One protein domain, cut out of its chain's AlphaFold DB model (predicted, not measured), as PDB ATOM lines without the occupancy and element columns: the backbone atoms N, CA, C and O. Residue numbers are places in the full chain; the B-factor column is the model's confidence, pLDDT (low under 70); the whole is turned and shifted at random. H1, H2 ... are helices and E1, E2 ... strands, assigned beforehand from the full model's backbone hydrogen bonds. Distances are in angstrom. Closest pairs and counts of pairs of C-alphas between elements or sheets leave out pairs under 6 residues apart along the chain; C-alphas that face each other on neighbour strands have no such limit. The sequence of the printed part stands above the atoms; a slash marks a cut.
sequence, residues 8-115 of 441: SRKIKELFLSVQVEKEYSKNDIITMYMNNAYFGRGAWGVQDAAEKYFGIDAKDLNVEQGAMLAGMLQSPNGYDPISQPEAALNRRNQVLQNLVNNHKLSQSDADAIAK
ATOM      1  N   SER A   8     -21.851  -9.704  62.828       74.25
ATOM      2  CA  SER A   8     -23.035 -10.096  62.051       74.25
ATOM      3  C   SER A   8     -22.715 -10.340  60.566       74.25
ATOM      4  O   SER A   8     -23.222 -11.295  59.977       74.25
ATOM      5  N   ARG A   9     -21.822  -9.540  59.959       72.25
ATOM      6  CA  ARG A   9     -21.380  -9.735  58.569       72.25
ATOM      7  C   ARG A   9     -20.572 -11.017  58.405       72.25
ATOM      8  O   ARG A   9     -20.863 -11.780  57.495       72.25
ATOM      9  N   LYS A  10     -19.628 -11.294  59.310       74.88
ATOM     10  CA  LYS A  10     -18.816 -12.524  59.264       74.88
ATOM     11  C   LYS A  10     -19.676 -13.789  59.348       74.88
ATOM     12  O   LYS A  10     -19.417 -14.755  58.641       74.88
ATOM     13  N   ILE A  11     -20.737 -13.764  60.160       78.62
ATOM     14  CA  ILE A  11     -21.704 -14.870  60.240       78.62
ATOM     15  C   ILE A  11     -22.473 -15.016  58.915       78.62
ATOM     16  O   ILE A  11     -22.629 -16.130  58.422       78.62
ATOM     17  N   LYS A  12     -22.906 -13.912  58.289       78.12
ATOM     18  CA  LYS A  12     -23.550 -13.950  56.961       78.12
ATOM     19  C   LYS A  12     -22.609 -14.449  55.859       78.12
ATOM     20  O   LYS A  12     -23.036 -15.253  55.041       78.12
ATOM     21  N   GLU A  13     -21.355 -14.004  55.845       76.94
ATOM     22  CA  GLU A  13     -20.322 -14.470  54.907       76.94
ATOM     23  C   GLU A  13     -20.088 -15.981  55.044       76.94
ATOM     24  O   GLU A  13     -19.973 -16.659  54.029       76.94
ATOM     25  N   LEU A  14     -20.112 -16.521  56.271       82.69
ATOM     26  CA  LEU A  14     -20.006 -17.963  56.519       82.69
ATOM     27  C   LEU A  14     -21.193 -18.749  55.938       82.69
ATOM     28  O   LEU A  14     -21.001 -19.776  55.296       82.69
ATOM     29  N   PHE A  15     -22.427 -18.283  56.142       84.00
ATOM     30  CA  PHE A  15     -23.595 -18.958  55.562       84.00
ATOM     31  C   PHE A  15     -23.609 -18.867  54.030       84.00
ATOM     32  O   PHE A  15     -23.914 -19.854  53.359       84.00
ATOM     33  N   LEU A  16     -23.241 -17.708  53.477       81.38
ATOM     34  CA  LEU A  16     -23.151 -17.505  52.033       81.38
ATOM     35  C   LEU A  16     -22.036 -18.345  51.403       81.38
ATOM     36  O   LEU A  16     -22.260 -18.902  50.335       81.38
ATOM     37  N   SER A  17     -20.875 -18.493  52.047       83.75
ATOM     38  CA  SER A  17     -19.788 -19.319  51.510       83.75
ATOM     39  C   SER A  17     -20.179 -20.795  51.443       83.75
ATOM     40  O   SER A  17     -19.957 -21.433  50.417       83.75
ATOM     41  N   VAL A  18     -20.855 -21.319  52.473       85.38
ATOM     42  CA  VAL A  18     -21.389 -22.692  52.463       85.38
ATOM     43  C   VAL A  18     -22.420 -22.881  51.351       85.38
ATOM     44  O   VAL A  18     -22.443 -23.928  50.709       85.38
ATOM     45  N   GLN A  19     -23.282 -21.891  51.113       85.50
ATOM     46  CA  GLN A  19     -24.266 -21.960  50.032       85.50
ATOM     47  C   GLN A  19     -23.598 -21.916  48.652       85.50
ATOM     48  O   GLN A  19     -23.940 -22.715  47.787       85.50
ATOM     49  N   VAL A  20     -22.613 -21.038  48.461       84.81
ATOM     50  CA  VAL A  20     -21.843 -20.942  47.213       84.81
ATOM     51  C   VAL A  20     -21.121 -22.258  46.912       84.81
ATOM     52  O   VAL A  20     -21.187 -22.729  45.784       84.81
ATOM     53  N   GLU A  21     -20.511 -22.905  47.908       87.69
ATOM     54  CA  GLU A  21     -19.839 -24.202  47.720       87.69
ATOM     55  C   GLU A  21     -20.785 -25.379  47.446       87.69
ATOM     56  O   GLU A  21     -20.342 -26.402  46.927       87.69
ATOM     57  N   LYS A  22     -22.074 -25.264  47.791       88.31
ATOM     58  CA  LYS A  22     -23.084 -26.272  47.430       88.31
ATOM     59  C   LYS A  22     -23.536 -26.155  45.978       88.31
ATOM     60  O   LYS A  22     -23.870 -27.172  45.380       88.31
ATOM     61  N   GLU A  23     -23.574 -24.937  45.447       87.56
ATOM     62  CA  GLU A  23     -24.104 -24.635  44.111       87.56
ATOM     63  C   GLU A  23     -23.013 -24.616  43.028       87.56
ATOM     64  O   GLU A  23     -23.295 -24.902  41.867       87.56
ATOM     65  N   TYR A  24     -21.766 -24.295  43.390       88.31
ATOM     66  CA  TYR A  24     -20.670 -24.067  42.445       88.31
ATOM     67  C   TYR A  24     -19.439 -24.917  42.762       88.31
ATOM     68  O   TYR A  24     -19.088 -25.139  43.923       88.31
ATOM     69  N   SER A  25     -18.732 -25.365  41.720       92.94
ATOM     70  CA  SER A  25     -17.470 -26.085  41.895       92.94
ATOM     71  C   SER A  25     -16.355 -25.147  42.376       92.94
ATOM     72  O   SER A  25     -16.421 -23.927  42.222       92.94
ATOM     73  N   LYS A  26     -15.263 -25.706  42.914       91.00
ATOM     74  CA  LYS A  26     -14.090 -24.903  43.310       91.00
ATOM     75  C   LYS A  26     -13.503 -24.113  42.136       91.00
ATOM     76  O   LYS A  26     -13.035 -22.997  42.350       91.00
ATOM     77  N   ASN A  27     -13.573 -24.667  40.925       90.88
ATOM     78  CA  ASN A  27     -13.134 -23.986  39.709       90.88
ATOM     79  C   ASN A  27     -14.039 -22.790  39.387       90.88
ATOM     80  O   ASN A  27     -13.532 -21.704  39.135       90.88
ATOM     81  N   ASP A  28     -15.358 -22.940  39.493       85.81
ATOM     82  CA  ASP A  28     -16.289 -21.828  39.259       85.81
ATOM     83  C   ASP A  28     -16.068 -20.697  40.267       85.81
ATOM     84  O   ASP A  28     -16.009 -19.526  39.898       85.81
ATOM     85  N   ILE A  29     -15.879 -21.047  41.543       88.25
ATOM     86  CA  ILE A  29     -15.656 -20.077  42.621       88.25
ATOM     87  C   ILE A  29     -14.376 -19.275  42.375       88.25
ATOM     88  O   ILE A  29     -14.391 -18.047  42.484       88.25
ATOM     89  N   ILE A  30     -13.268 -19.943  42.029       89.94
ATOM     90  CA  ILE A  30     -12.014 -19.233  41.759       89.94
ATOM     91  C   ILE A  30     -12.100 -18.419  40.466       89.94
ATOM     92  O   ILE A  30     -11.582 -17.309  40.436       89.94
ATOM     93  N   THR A  31     -12.808 -18.895  39.438       85.62
ATOM     94  CA  THR A  31     -13.056 -18.127  38.209       85.62
ATOM     95  C   THR A  31     -13.861 -16.859  38.494       85.62
ATOM     96  O   THR A  31     -13.473 -15.779  38.053       85.62
ATOM     97  N   MET A  32     -14.942 -16.945  39.275       84.31
ATOM     98  CA  MET A  32     -15.716 -15.768  39.689       84.31
ATOM     99  C   MET A  32     -14.860 -14.790  40.492       84.31
ATOM    100  O   MET A  32     -14.903 -13.585  40.247       84.31
ATOM    101  N   TYR A  33     -14.052 -15.300  41.428       85.75
ATOM    102  CA  TYR A  33     -13.134 -14.474  42.206       85.75
ATOM    103  C   TYR A  33     -12.114 -13.765  41.307       85.75
ATOM    104  O   TYR A  33     -11.971 -12.547  41.386       85.75
ATOM    105  N   MET A  34     -11.454 -14.504  40.414       89.25
ATOM    106  CA  MET A  34     -10.444 -13.974  39.497       89.25
ATOM    107  C   MET A  34     -11.005 -12.955  38.510       89.25
ATOM    108  O   MET A  34     -10.250 -12.087  38.098       89.25
ATOM    109  N   ASN A  35     -12.288 -13.022  38.150       84.88
ATOM    110  CA  ASN A  35     -12.926 -12.052  37.256       84.88
ATOM    111  C   ASN A  35     -13.486 -10.817  37.978       84.88
ATOM    112  O   ASN A  35     -13.748  -9.811  37.335       84.88
ATOM    113  N   ASN A  36     -13.685 -10.877  39.297       79.31
ATOM    114  CA  ASN A  36     -14.356  -9.808  40.046       79.31
ATOM    115  C   ASN A  36     -13.469  -9.146  41.113       79.31
ATOM    116  O   ASN A  36     -13.879  -8.177  41.751       79.31
ATOM    117  N   ALA A  37     -12.270  -9.667  41.365       81.12
ATOM    118  CA  ALA A  37     -11.353  -9.058  42.314       81.12
ATOM    119  C   ALA A  37     -10.836  -7.706  41.797       81.12
ATOM    120  O   ALA A  37     -10.473  -7.574  40.632       81.12
ATOM    121  N   TYR A  38     -10.796  -6.695  42.665       75.88
ATOM    122  CA  TYR A  38     -10.291  -5.370  42.307       75.88
ATOM    123  C   TYR A  38      -8.772  -5.304  42.478       75.88
ATOM    124  O   TYR A  38      -8.267  -5.612  43.558       75.88
ATOM    125  N   PHE A  39      -8.062  -4.849  41.444       85.12
ATOM    126  CA  PHE A  39      -6.598  -4.739  41.431       85.12
ATOM    127  C   PHE A  39      -6.096  -3.289  41.441       85.12
ATOM    128  O   PHE A  39      -4.899  -3.066  41.357       85.12
ATOM    129  N   GLY A  40      -6.970  -2.295  41.627       73.12
ATOM    130  CA  GLY A  40      -6.561  -0.886  41.603       73.12
ATOM    131  C   GLY A  40      -6.648  -0.289  40.198       73.12
ATOM    132  O   GLY A  40      -6.855  -0.998  39.218       73.12
ATOM    133  N   ARG A  41      -6.562   1.044  40.098       70.62
ATOM    134  CA  ARG A  41      -6.591   1.794  38.820       70.62
ATOM    135  C   ARG A  41      -7.758   1.439  37.880       70.62
ATOM    136  O   ARG A  41      -7.620   1.511  36.662       70.62
ATOM    137  N   GLY A  42      -8.908   1.065  38.445       67.44
ATOM    138  CA  GLY A  42     -10.089   0.675  37.671       67.44
ATOM    139  C   GLY A  42     -10.032  -0.725  37.047       67.44
ATOM    140  O   GLY A  42     -10.969  -1.078  36.341       67.44
ATOM    141  N   ALA A  43      -8.992  -1.525  37.314       78.19
ATOM    142  CA  ALA A  43      -8.890  -2.904  36.840       78.19
ATOM    143  C   ALA A  43      -9.686  -3.859  37.748       78.19
ATOM    144  O   ALA A  43      -9.395  -3.991  38.945       78.19
ATOM    145  N   TRP A  44     -10.687  -4.527  37.168       80.44
ATOM    146  CA  TRP A  44     -11.505  -5.543  37.827       80.44
ATOM    147  C   TRP A  44     -11.294  -6.881  37.127       80.44
ATOM    148  O   TRP A  44     -11.626  -7.052  35.964       80.44
ATOM    149  N   GLY A  45     -10.731  -7.830  37.860       88.31
ATOM    150  CA  GLY A  45     -10.356  -9.132  37.342       88.31
ATOM    151  C   GLY A  45      -8.906  -9.215  36.855       88.31
ATOM    152  O   GLY A  45      -8.235  -8.217  36.601       88.31
ATOM    153  N   VAL A  46      -8.397 -10.445  36.781       93.06
ATOM    154  CA  VAL A  46      -6.979 -10.729  36.525       93.06
ATOM    155  C   VAL A  46      -6.557 -10.423  35.086       93.06
ATOM    156  O   VAL A  46      -5.423 -10.000  34.884       93.06
ATOM    157  N   GLN A  47      -7.455 -10.584  34.105       92.69
ATOM    158  CA  GLN A  47      -7.207 -10.193  32.710       92.69
ATOM    159  C   GLN A  47      -6.998  -8.683  32.608       92.69
ATOM    160  O   GLN A  47      -5.940  -8.242  32.166       92.69
ATOM    161  N   ASP A  48      -7.954  -7.905  33.119       84.69
ATOM    162  CA  ASP A  48      -7.872  -6.446  33.163       84.69
ATOM    163  C   ASP A  48      -6.599  -5.975  33.877       84.69
ATOM    164  O   ASP A  48      -5.943  -5.037  33.432       84.69
ATOM    165  N   ALA A  49      -6.219  -6.635  34.974       89.94
ATOM    166  CA  ALA A  49      -5.007  -6.301  35.712       89.94
ATOM    167  C   ALA A  49      -3.719  -6.632  34.933       89.94
ATOM    168  O   ALA A  49      -2.787  -5.829  34.933       89.94
ATOM    169  N   ALA A  50      -3.657  -7.782  34.256       94.31
ATOM    170  CA  ALA A  50      -2.508  -8.174  33.440       94.31
ATOM    171  C   ALA A  50      -2.265  -7.179  32.295       94.31
ATOM    172  O   ALA A  50      -1.144  -6.699  32.115       94.31
ATOM    173  N   GLU A  51      -3.331  -6.787  31.595       90.69
ATOM    174  CA  GLU A  51      -3.262  -5.782  30.536       90.69
ATOM    175  C   GLU A  51      -2.873  -4.410  31.096       90.69
ATOM    176  O   GLU A  51      -1.975  -3.757  30.567       90.69
ATOM    177  N   LYS A  52      -3.500  -3.985  32.201       86.56
ATOM    178  CA  LYS A  52      -3.296  -2.657  32.795       86.56
ATOM    179  C   LYS A  52      -1.874  -2.439  33.308       86.56
ATOM    180  O   LYS A  52      -1.330  -1.355  33.114       86.56
ATOM    181  N   TYR A  53      -1.292  -3.438  33.971       91.38
ATOM    182  CA  TYR A  53       0.007  -3.303  34.638       91.38
ATOM    183  C   TYR A  53       1.189  -3.800  33.804       91.38
ATOM    184  O   TYR A  53       2.305  -3.329  34.015       91.38
ATOM    185  N   PHE A  54       0.964  -4.729  32.870       93.81
ATOM    186  CA  PHE A  54       2.040  -5.387  32.122       93.81
ATOM    187  C   PHE A  54       1.812  -5.443  30.605       93.81
ATOM    188  O   PHE A  54       2.713  -5.865  29.882       93.81
ATOM    189  N   GLY A  55       0.638  -5.040  30.107       91.31
ATOM    190  CA  GLY A  55       0.337  -5.019  28.674       91.31
ATOM    191  C   GLY A  55       0.262  -6.404  28.021       91.31
ATOM    192  O   GLY A  55       0.521  -6.516  26.825       91.31
ATOM    193  N   ILE A  56      -0.050  -7.452  28.791       93.31
ATOM    194  CA  ILE A  56      -0.098  -8.851  28.332       93.31
ATOM    195  C   ILE A  56      -1.400  -9.543  28.755       93.31
ATOM    196  O   ILE A  56      -2.060  -9.105  29.696       93.31
ATOM    197  N   ASP A  57      -1.746 -10.648  28.085       93.44
ATOM    198  CA  ASP A  57      -2.855 -11.520  28.494       93.44
ATOM    199  C   ASP A  57      -2.565 -12.173  29.858       93.44
ATOM    200  O   ASP A  57      -1.434 -12.576  30.141       93.44
ATOM    201  N   ALA A  58      -3.598 -12.405  30.679       93.62
ATOM    202  CA  ALA A  58      -3.416 -13.046  31.987       93.62
ATOM    203  C   ALA A  58      -2.828 -14.465  31.904       93.62
ATOM    204  O   ALA A  58      -2.147 -14.905  32.829       93.62
ATOM    205  N   LYS A  59      -3.063 -15.187  30.803       95.19
ATOM    206  CA  LYS A  59      -2.485 -16.525  30.576       95.19
ATOM    207  C   LYS A  59      -0.959 -16.497  30.392       95.19
ATOM    208  O   LYS A  59      -0.324 -17.529  30.578       95.19
ATOM    209  N   ASP A  60      -0.405 -15.342  30.019       96.25
ATOM    210  CA  ASP A  60       1.012 -15.151  29.699       96.25
ATOM    211  C   ASP A  60       1.796 -14.539  30.879       96.25
ATOM    212  O   ASP A  60       2.994 -14.274  30.765       96.25
ATOM    213  N   LEU A  61       1.141 -14.339  32.032       95.19
ATOM    214  CA  LEU A  61       1.782 -13.871  33.261       95.19
ATOM    215  C   LEU A  61       2.839 -14.867  33.746       95.19
ATOM    216  O   LEU A  61       2.570 -16.052  33.957       95.19
ATOM    217  N   ASN A  62       4.037 -14.358  34.022       94.50
ATOM    218  CA  ASN A  62       5.070 -15.131  34.700       94.50
ATOM    219  C   ASN A  62       4.871 -15.124  36.236       94.50
ATOM    220  O   ASN A  62       4.017 -14.422  36.781       94.50
ATOM    221  N   VAL A  63       5.677 -15.911  36.960       94.62
ATOM    222  CA  VAL A  63       5.578 -16.052  38.430       94.62
ATOM    223  C   VAL A  63       5.769 -14.720  39.162       94.62
ATOM    224  O   VAL A  63       5.096 -14.469  40.159       94.62
ATOM    225  N   GLU A  64       6.655 -13.855  38.670       94.12
ATOM    226  CA  GLU A  64       6.908 -12.538  39.254       94.12
ATOM    227  C   GLU A  64       5.678 -11.627  39.151       94.12
ATOM    228  O   GLU A  64       5.223 -11.073  40.155       94.12
ATOM    229  N   GLN A  65       5.125 -11.501  37.943       95.50
ATOM    230  CA  GLN A  65       3.959 -10.671  37.647       95.50
ATOM    231  C   GLN A  65       2.716 -11.208  38.365       95.50
ATOM    232  O   GLN A  65       1.967 -10.446  38.979       95.50
ATOM    233  N   GLY A  66       2.539 -12.532  38.383       95.44
ATOM    234  CA  GLY A  66       1.480 -13.192  39.141       95.44
ATOM    235  C   GLY A  66       1.595 -12.950  40.649       95.44
ATOM    236  O   GLY A  66       0.594 -12.648  41.300       95.44
ATOM    237  N   ALA A  67       2.807 -13.014  41.212       95.75
ATOM    238  CA  ALA A  67       3.047 -12.712  42.623       95.75
ATOM    239  C   ALA A  67       2.768 -11.239  42.960       95.75
ATOM    240  O   ALA A  67       2.249 -10.952  44.043       95.75
ATOM    241  N   MET A  68       3.063 -10.318  42.036       95.69
ATOM    242  CA  MET A  68       2.725  -8.902  42.177       95.69
ATOM    243  C   MET A  68       1.204  -8.710  42.254       95.69
ATOM    244  O   MET A  68       0.706  -8.205  43.260       95.69
ATOM    245  N   LEU A  69       0.453  -9.200  41.257       95.38
ATOM    246  CA  LEU A  69      -1.012  -9.075  41.231       95.38
ATOM    247  C   LEU A  69      -1.672  -9.759  42.438       95.38
ATOM    248  O   LEU A  69      -2.556  -9.184  43.073       95.38
ATOM    249  N   ALA A  70      -1.214 -10.955  42.819       95.19
ATOM    250  CA  ALA A  70      -1.724 -11.653  43.999       95.19
ATOM    251  C   ALA A  70      -1.454 -10.875  45.301       95.19
ATOM    252  O   ALA A  70      -2.288 -10.866  46.210       95.19
ATOM    253  N   GLY A  71      -0.306 -10.199  45.396       92.62
ATOM    254  CA  GLY A  71       0.048  -9.347  46.528       92.62
ATOM    255  C   GLY A  71      -0.880  -8.144  46.680       92.62
ATOM    256  O   GLY A  71      -1.265  -7.807  47.806       92.62
ATOM    257  N   MET A  72      -1.283  -7.552  45.553       89.25
ATOM    258  CA  MET A  72      -2.150  -6.373  45.492       89.25
ATOM    259  C   MET A  72      -3.558  -6.620  46.031       89.25
ATOM    260  O   MET A  72      -4.138  -5.718  46.627       89.25
ATOM    261  N   LEU A  73      -4.088  -7.841  45.915       86.38
ATOM    262  CA  LEU A  73      -5.450  -8.191  46.350       86.38
ATOM    263  C   LEU A  73      -5.759  -7.828  47.810       86.38
ATOM    264  O   LEU A  73      -6.909  -7.560  48.152       86.38
ATOM    265  N   GLN A  74      -4.745  -7.808  48.682       84.75
ATOM    266  CA  GLN A  74      -4.925  -7.427  50.085       84.75
ATOM    267  C   GLN A  74      -5.205  -5.926  50.260       84.75
ATOM    268  O   GLN A  74      -5.965  -5.541  51.147       84.75
ATOM    269  N   SER A  75      -4.567  -5.078  49.453       81.19
ATOM    270  CA  SER A  75      -4.724  -3.622  49.488       81.19
ATOM    271  C   SER A  75      -4.373  -3.046  48.111       81.19
ATOM    272  O   SER A  75      -3.232  -2.627  47.902       81.19
ATOM    273  N   PRO A  76      -5.328  -3.019  47.159       79.12
ATOM    274  CA  PRO A  76      -5.023  -2.724  45.757       79.12
ATOM    275  C   PRO A  76      -4.366  -1.360  45.533       79.12
ATOM    276  O   PRO A  76      -3.440  -1.238  44.743       79.12
ATOM    277  N   ASN A  77      -4.789  -0.343  46.289       69.38
ATOM    278  CA  ASN A  77      -4.179   0.988  46.228       69.38
ATOM    279  C   ASN A  77      -2.905   1.097  47.089       69.38
ATOM    280  O   ASN A  77      -2.013   1.867  46.758       69.38
ATOM    281  N   GLY A  78      -2.815   0.361  48.205       69.19
ATOM    282  CA  GLY A  78      -1.658   0.417  49.112       69.19
ATOM    283  C   GLY A  78      -0.441  -0.362  48.609       69.19
ATOM    284  O   GLY A  78       0.678  -0.090  49.032       69.19
ATOM    285  N   TYR A  79      -0.662  -1.309  47.700       88.69
ATOM    286  CA  TYR A  79       0.369  -2.104  47.036       88.69
ATOM    287  C   TYR A  79       0.393  -1.870  45.522       88.69
ATOM    288  O   TYR A  79       0.895  -2.716  44.789       88.69
ATOM    289  N   ASP A  80      -0.147  -0.746  45.042       86.56
ATOM    290  CA  ASP A  80      -0.080  -0.378  43.627       86.56
ATOM    291  C   ASP A  80       1.394  -0.185  43.211       86.56
ATOM    292  O   ASP A  80       2.047   0.720  43.731       86.56
ATOM    293  N   PRO A  81       1.938  -0.982  42.274       91.19
ATOM    294  CA  PRO A  81       3.356  -0.948  41.915       91.19
ATOM    295  C   PRO A  81       3.816   0.372  41.289       91.19
ATOM    296  O   PRO A  81       5.015   0.643  41.256       91.19
ATOM    297  N   ILE A  82       2.882   1.190  40.803       87.56
ATOM    298  CA  ILE A  82       3.183   2.464  40.146       87.56
ATOM    299  C   ILE A  82       3.170   3.611  41.161       87.56
ATOM    300  O   ILE A  82       4.052   4.466  41.136       87.56
ATOM    301  N   SER A  83       2.181   3.649  42.064       82.69
ATOM    302  CA  SER A  83       2.072   4.721  43.068       82.69
ATOM    303  C   SER A  83       2.763   4.409  44.401       82.69
ATOM    304  O   SER A  83       3.133   5.338  45.113       82.69
ATOM    305  N   GLN A  84       2.960   3.129  44.736       88.88
ATOM    306  CA  GLN A  84       3.560   2.632  45.982       88.88
ATOM    307  C   GLN A  84       4.617   1.535  45.706       88.88
ATOM    308  O   GLN A  84       4.496   0.411  46.206       88.88
ATOM    309  N   PRO A  85       5.675   1.826  44.922       92.12
ATOM    310  CA  PRO A  85       6.596   0.807  44.410       92.12
ATOM    311  C   PRO A  85       7.304   0.006  45.511       92.12
ATOM    312  O   PRO A  85       7.397  -1.216  45.426       92.12
ATOM    313  N   GLU A  86       7.764   0.654  46.583       93.75
ATOM    314  CA  GLU A  86       8.459  -0.036  47.678       93.75
ATOM    315  C   GLU A  86       7.529  -0.998  48.438       93.75
ATOM    316  O   GLU A  86       7.885  -2.150  48.706       93.75
ATOM    317  N   ALA A  87       6.301  -0.559  48.739       91.06
ATOM    318  CA  ALA A  87       5.305  -1.390  49.407       91.06
ATOM    319  C   ALA A  87       4.893  -2.583  48.532       91.06
ATOM    320  O   ALA A  87       4.790  -3.708  49.029       91.06
ATOM    321  N   ALA A  88       4.711  -2.350  47.231       92.75
ATOM    322  CA  ALA A  88       4.402  -3.382  46.249       92.75
ATOM    323  C   ALA A  88       5.527  -4.424  46.136       92.75
ATOM    324  O   ALA A  88       5.264  -5.624  46.180       92.75
ATOM    325  N   LEU A  89       6.791  -3.985  46.078       94.50
ATOM    326  CA  LEU A  89       7.962  -4.864  46.011       94.50
ATOM    327  C   LEU A  89       8.069  -5.764  47.248       94.50
ATOM    328  O   LEU A  89       8.200  -6.985  47.133       94.50
ATOM    329  N   ASN A  90       7.957  -5.170  48.437       95.12
ATOM    330  CA  ASN A  90       7.975  -5.910  49.696       95.12
ATOM    331  C   ASN A  90       6.829  -6.924  49.756       95.12
ATOM    332  O   ASN A  90       7.021  -8.065  50.186       95.12
ATOM    333  N   ARG A  91       5.640  -6.540  49.277       95.31
ATOM    334  CA  ARG A  91       4.478  -7.425  49.245       95.31
ATOM    335  C   ARG A  91       4.640  -8.570  48.245       95.31
ATOM    336  O   ARG A  91       4.366  -9.711  48.614       95.31
ATOM    337  N   ARG A  92       5.137  -8.306  47.034       95.94
ATOM    338  CA  ARG A  92       5.488  -9.333  46.036       95.94
ATOM    339  C   ARG A  92       6.457 -10.349  46.637       95.94
ATOM    340  O   ARG A  92       6.212 -11.547  46.555       95.94
ATOM    341  N   ASN A  93       7.511  -9.884  47.306       95.94
ATOM    342  CA  ASN A  93       8.518 -10.764  47.902       95.94
ATOM    343  C   ASN A  93       7.941 -11.625  49.045       95.94
ATOM    344  O   ASN A  93       8.297 -12.797  49.168       95.94
ATOM    345  N   GLN A  94       6.981 -11.110  49.824       96.44
ATOM    346  CA  GLN A  94       6.230 -11.933  50.784       96.44
ATOM    347  C   GLN A  94       5.400 -13.023  50.090       96.44
ATOM    348  O   GLN A  94       5.336 -14.151  50.578       96.44
ATOM    349  N   VAL A  95       4.766 -12.713  48.954       97.12
ATOM    350  CA  VAL A  95       4.022 -13.708  48.166       97.12
ATOM    351  C   VAL A  95       4.960 -14.785  47.619       97.12
ATOM    352  O   VAL A  95       4.635 -15.966  47.725       97.12
ATOM    353  N   LEU A  96       6.144 -14.415  47.118       97.19
ATOM    354  CA  LEU A  96       7.164 -15.375  46.679       97.19
ATOM    355  C   LEU A  96       7.578 -16.311  47.821       97.19
ATOM    356  O   LEU A  96       7.595 -17.526  47.635       97.19
ATOM    357  N   GLN A  97       7.815 -15.782  49.024       97.50
ATOM    358  CA  GLN A  97       8.145 -16.628  50.171       97.50
ATOM    359  C   GLN A  97       6.982 -17.549  50.568       97.50
ATOM    360  O   GLN A  97       7.202 -18.706  50.918       97.50
ATOM    361  N   ASN A  98       5.733 -17.086  50.458       96.94
ATOM    362  CA  ASN A  98       4.570 -17.951  50.658       96.94
ATOM    363  C   ASN A  98       4.523 -19.086  49.625       96.94
ATOM    364  O   ASN A  98       4.171 -20.208  49.986       96.94
ATOM    365  N   LEU A  99       4.902 -18.839  48.367       97.06
ATOM    366  CA  LEU A  99       5.017 -19.894  47.355       97.06
ATOM    367  C   LEU A  99       6.110 -20.907  47.717       97.06
ATOM    368  O   LEU A  99       5.866 -22.108  47.600       97.06
ATOM    369  N   VAL A 100       7.265 -20.455  48.218       97.56
ATOM    370  CA  VAL A 100       8.337 -21.350  48.694       97.56
ATOM    371  C   VAL A 100       7.866 -22.210  49.865       97.56
ATOM    372  O   VAL A 100       8.000 -23.432  49.830       97.56
ATOM    373  N   ASN A 101       7.231 -21.591  50.862       97.06
ATOM    374  CA  ASN A 101       6.711 -22.283  52.043       97.06
ATOM    375  C   ASN A 101       5.639 -23.332  51.691       97.06
ATOM    376  O   ASN A 101       5.442 -24.282  52.442       97.06
ATOM    377  N   ASN A 102       4.958 -23.174  50.552       96.38
ATOM    378  CA  ASN A 102       3.975 -24.126  50.025       96.38
ATOM    379  C   ASN A 102       4.546 -25.047  48.927       96.38
ATOM    380  O   ASN A 102       3.779 -25.696  48.211       96.38
ATOM    381  N   HIS A 103       5.872 -25.101  48.769       96.00
ATOM    382  CA  HIS A 103       6.576 -25.926  47.780       96.00
ATOM    383  C   HIS A 103       6.148 -25.670  46.319       96.00
ATOM    384  O   HIS A 103       6.173 -26.574  45.486       96.00
ATOM    385  N   LYS A 104       5.726 -24.439  46.001       95.69
ATOM    386  CA  LYS A 104       5.346 -23.994  44.646       95.69
ATOM    387  C   LYS A 104       6.461 -23.246  43.913       95.69
ATOM    388  O   LYS A 104       6.337 -23.026  42.714       95.69
ATOM    389  N   LEU A 105       7.523 -22.860  44.621       96.50
ATOM    390  CA  LEU A 105       8.698 -22.167  44.089       96.50
ATOM    391  C   LEU A 105       9.941 -22.603  44.881       96.50
ATOM    392  O   LEU A 105       9.829 -22.883  46.075       96.50
ATOM    393  N   SER A 106      11.114 -22.686  44.251       97.19
ATOM    394  CA  SER A 106      12.361 -22.948  44.980       97.19
ATOM    395  C   SER A 106      12.860 -21.675  45.676       97.19
ATOM    396  O   SER A 106      12.597 -20.566  45.208       97.19
ATOM    397  N   GLN A 107      13.601 -21.810  46.781       96.31
ATOM    398  CA  GLN A 107      14.175 -20.639  47.457       96.31
ATOM    399  C   GLN A 107      15.140 -19.878  46.533       96.31
ATOM    400  O   GLN A 107      15.115 -18.654  46.504       96.31
ATOM    401  N   SER A 108      15.931 -20.588  45.721       96.62
ATOM    402  CA  SER A 108      16.852 -19.962  44.768       96.62
ATOM    403  C   SER A 108      16.133 -19.128  43.708       96.62
ATOM    404  O   SER A 108      16.602 -18.039  43.381       96.62
ATOM    405  N   ASP A 109      14.991 -19.599  43.198       95.25
ATOM    406  CA  ASP A 109      14.204 -18.842  42.216       95.25
ATOM    407  C   ASP A 109      13.537 -17.630  42.868       95.25
ATOM    408  O   ASP A 109      13.535 -16.543  42.294       95.25
ATOM    409  N   ALA A 110      13.017 -17.787  44.089       95.56
ATOM    410  CA  ALA A 110      12.447 -16.678  44.850       95.56
ATOM    411  C   ALA A 110      13.486 -15.577  45.111       95.56
ATOM    412  O   ALA A 110      13.194 -14.404  44.887       95.56
ATOM    413  N   ASP A 111      14.707 -15.946  45.507       95.38
ATOM    414  CA  ASP A 111      15.805 -15.008  45.757       95.38
ATOM    415  C   ASP A 111      16.284 -14.313  44.471       95.38
ATOM    416  O   ASP A 111      16.723 -13.158  44.506       95.38
ATOM    417  N   ALA A 112      16.211 -15.004  43.328       94.88
ATOM    418  CA  ALA A 112      16.524 -14.432  42.023       94.88
ATOM    419  C   ALA A 112      15.456 -13.415  41.588       94.88
ATOM    420  O   ALA A 112      15.797 -12.281  41.249       94.88
ATOM    421  N   ILE A 113      14.172 -13.783  41.670       93.31
ATOM    422  CA  ILE A 113      13.039 -12.903  41.341       93.31
ATOM    423  C   ILE A 113      12.961 -11.721  42.318       93.31
ATOM    424  O   ILE A 113      12.638 -10.604  41.937       93.31
ATOM    425  N   ALA A 114      13.320 -11.894  43.591       91.25
ATOM    426  CA  ALA A 114      13.304 -10.791  44.552       91.25
ATOM    427  C   ALA A 114      14.210  -9.612  44.138       91.25
ATOM    428  O   ALA A 114      13.960  -8.480  44.559       91.25
ATOM    429  N   LYS A 115      15.227  -9.864  43.299       92.12
ATOM    430  CA  LYS A 115      16.174  -8.862  42.783       92.12
ATOM    431  C   LYS A 115      15.734  -8.218  41.468       92.12
ATOM    432  O   LYS A 115      16.374  -7.257  41.040       92.12
TER     433      LYS A 115
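This is residues 8 to 115 of the 441 residues of the protein "DD-transpeptidase" of Weissella viridescens (UniProt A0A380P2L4). What shape do the parts make? H4 lies in the middle of a body of helices, with H3 and the long H5 crossing it and H6 folded back beside H5, while H2 leads from the body to H1, whose residues 8 to 16 stick out. What is it made of? The printed part has 108 residues and is mostly helix, with six named helices and one named strand in the order H1 H2 E1 H3 H4 H5 H6. It is only just compact, close to loose, with a radius of gyration of the C-alphas of 15.4 A and spans of 43 by 32 by 29 A.

How do the first parts stand? H1, residues 8 to 23, and H2, residues 26 to 36, are close but not clearly touching, the closest C-alphas, of Val 20 and Ile 29, being 7.8 A apart. E1, residues 38 to 40, pairs with no named strand, but is antiparallel to residues 43 to 44. H3, residues 46 to 54, and H2 only just touch, only at their ends, with 3 pairs of C-alphas within 8 A, the closest being Met 34 and Val 46 at 5.6 A. What follows? H4, residues 63 to 72, touches H3, only just about perpendicular at 72 degrees, with closest C-alphas Ala 49 and Leu 69 at 7.4 A. H5, residues 85 to 101, touches H4 at a steep tilt of 66 degrees, opposite ways, with closest C-alphas Met 68 and Arg 92 at 4.8 A. H5, with residues 93 to 100 alone, touches H6, residues 107 to 113, in a hairpin at a shallow tilt of 25 degrees, with closest C-alphas Leu 96 and Ala 110 at 5.7 A. What do the backbones show? In the six helices every O i to N i+4 pair is within hydrogen-bond range.

Where does H1 begin? C-alpha 8 is at (-23.035, -10.096, 62.051), and H1 is 23.1 A long. Where does H6 end? C-alpha 113 is at (13.039, -12.903, 41.341). Which helix is longest? H5, at 24.3 A.

How large is it? The C-alphas farthest apart, of Ser 8 and Ser 108, are 44.6 A apart, and the printed part has no cut. Which link is long, and where is confidence low? Residues 73 to 84 make the long link from H4 to H5, and pLDDT is under 70 at residues 42, 77 and 78.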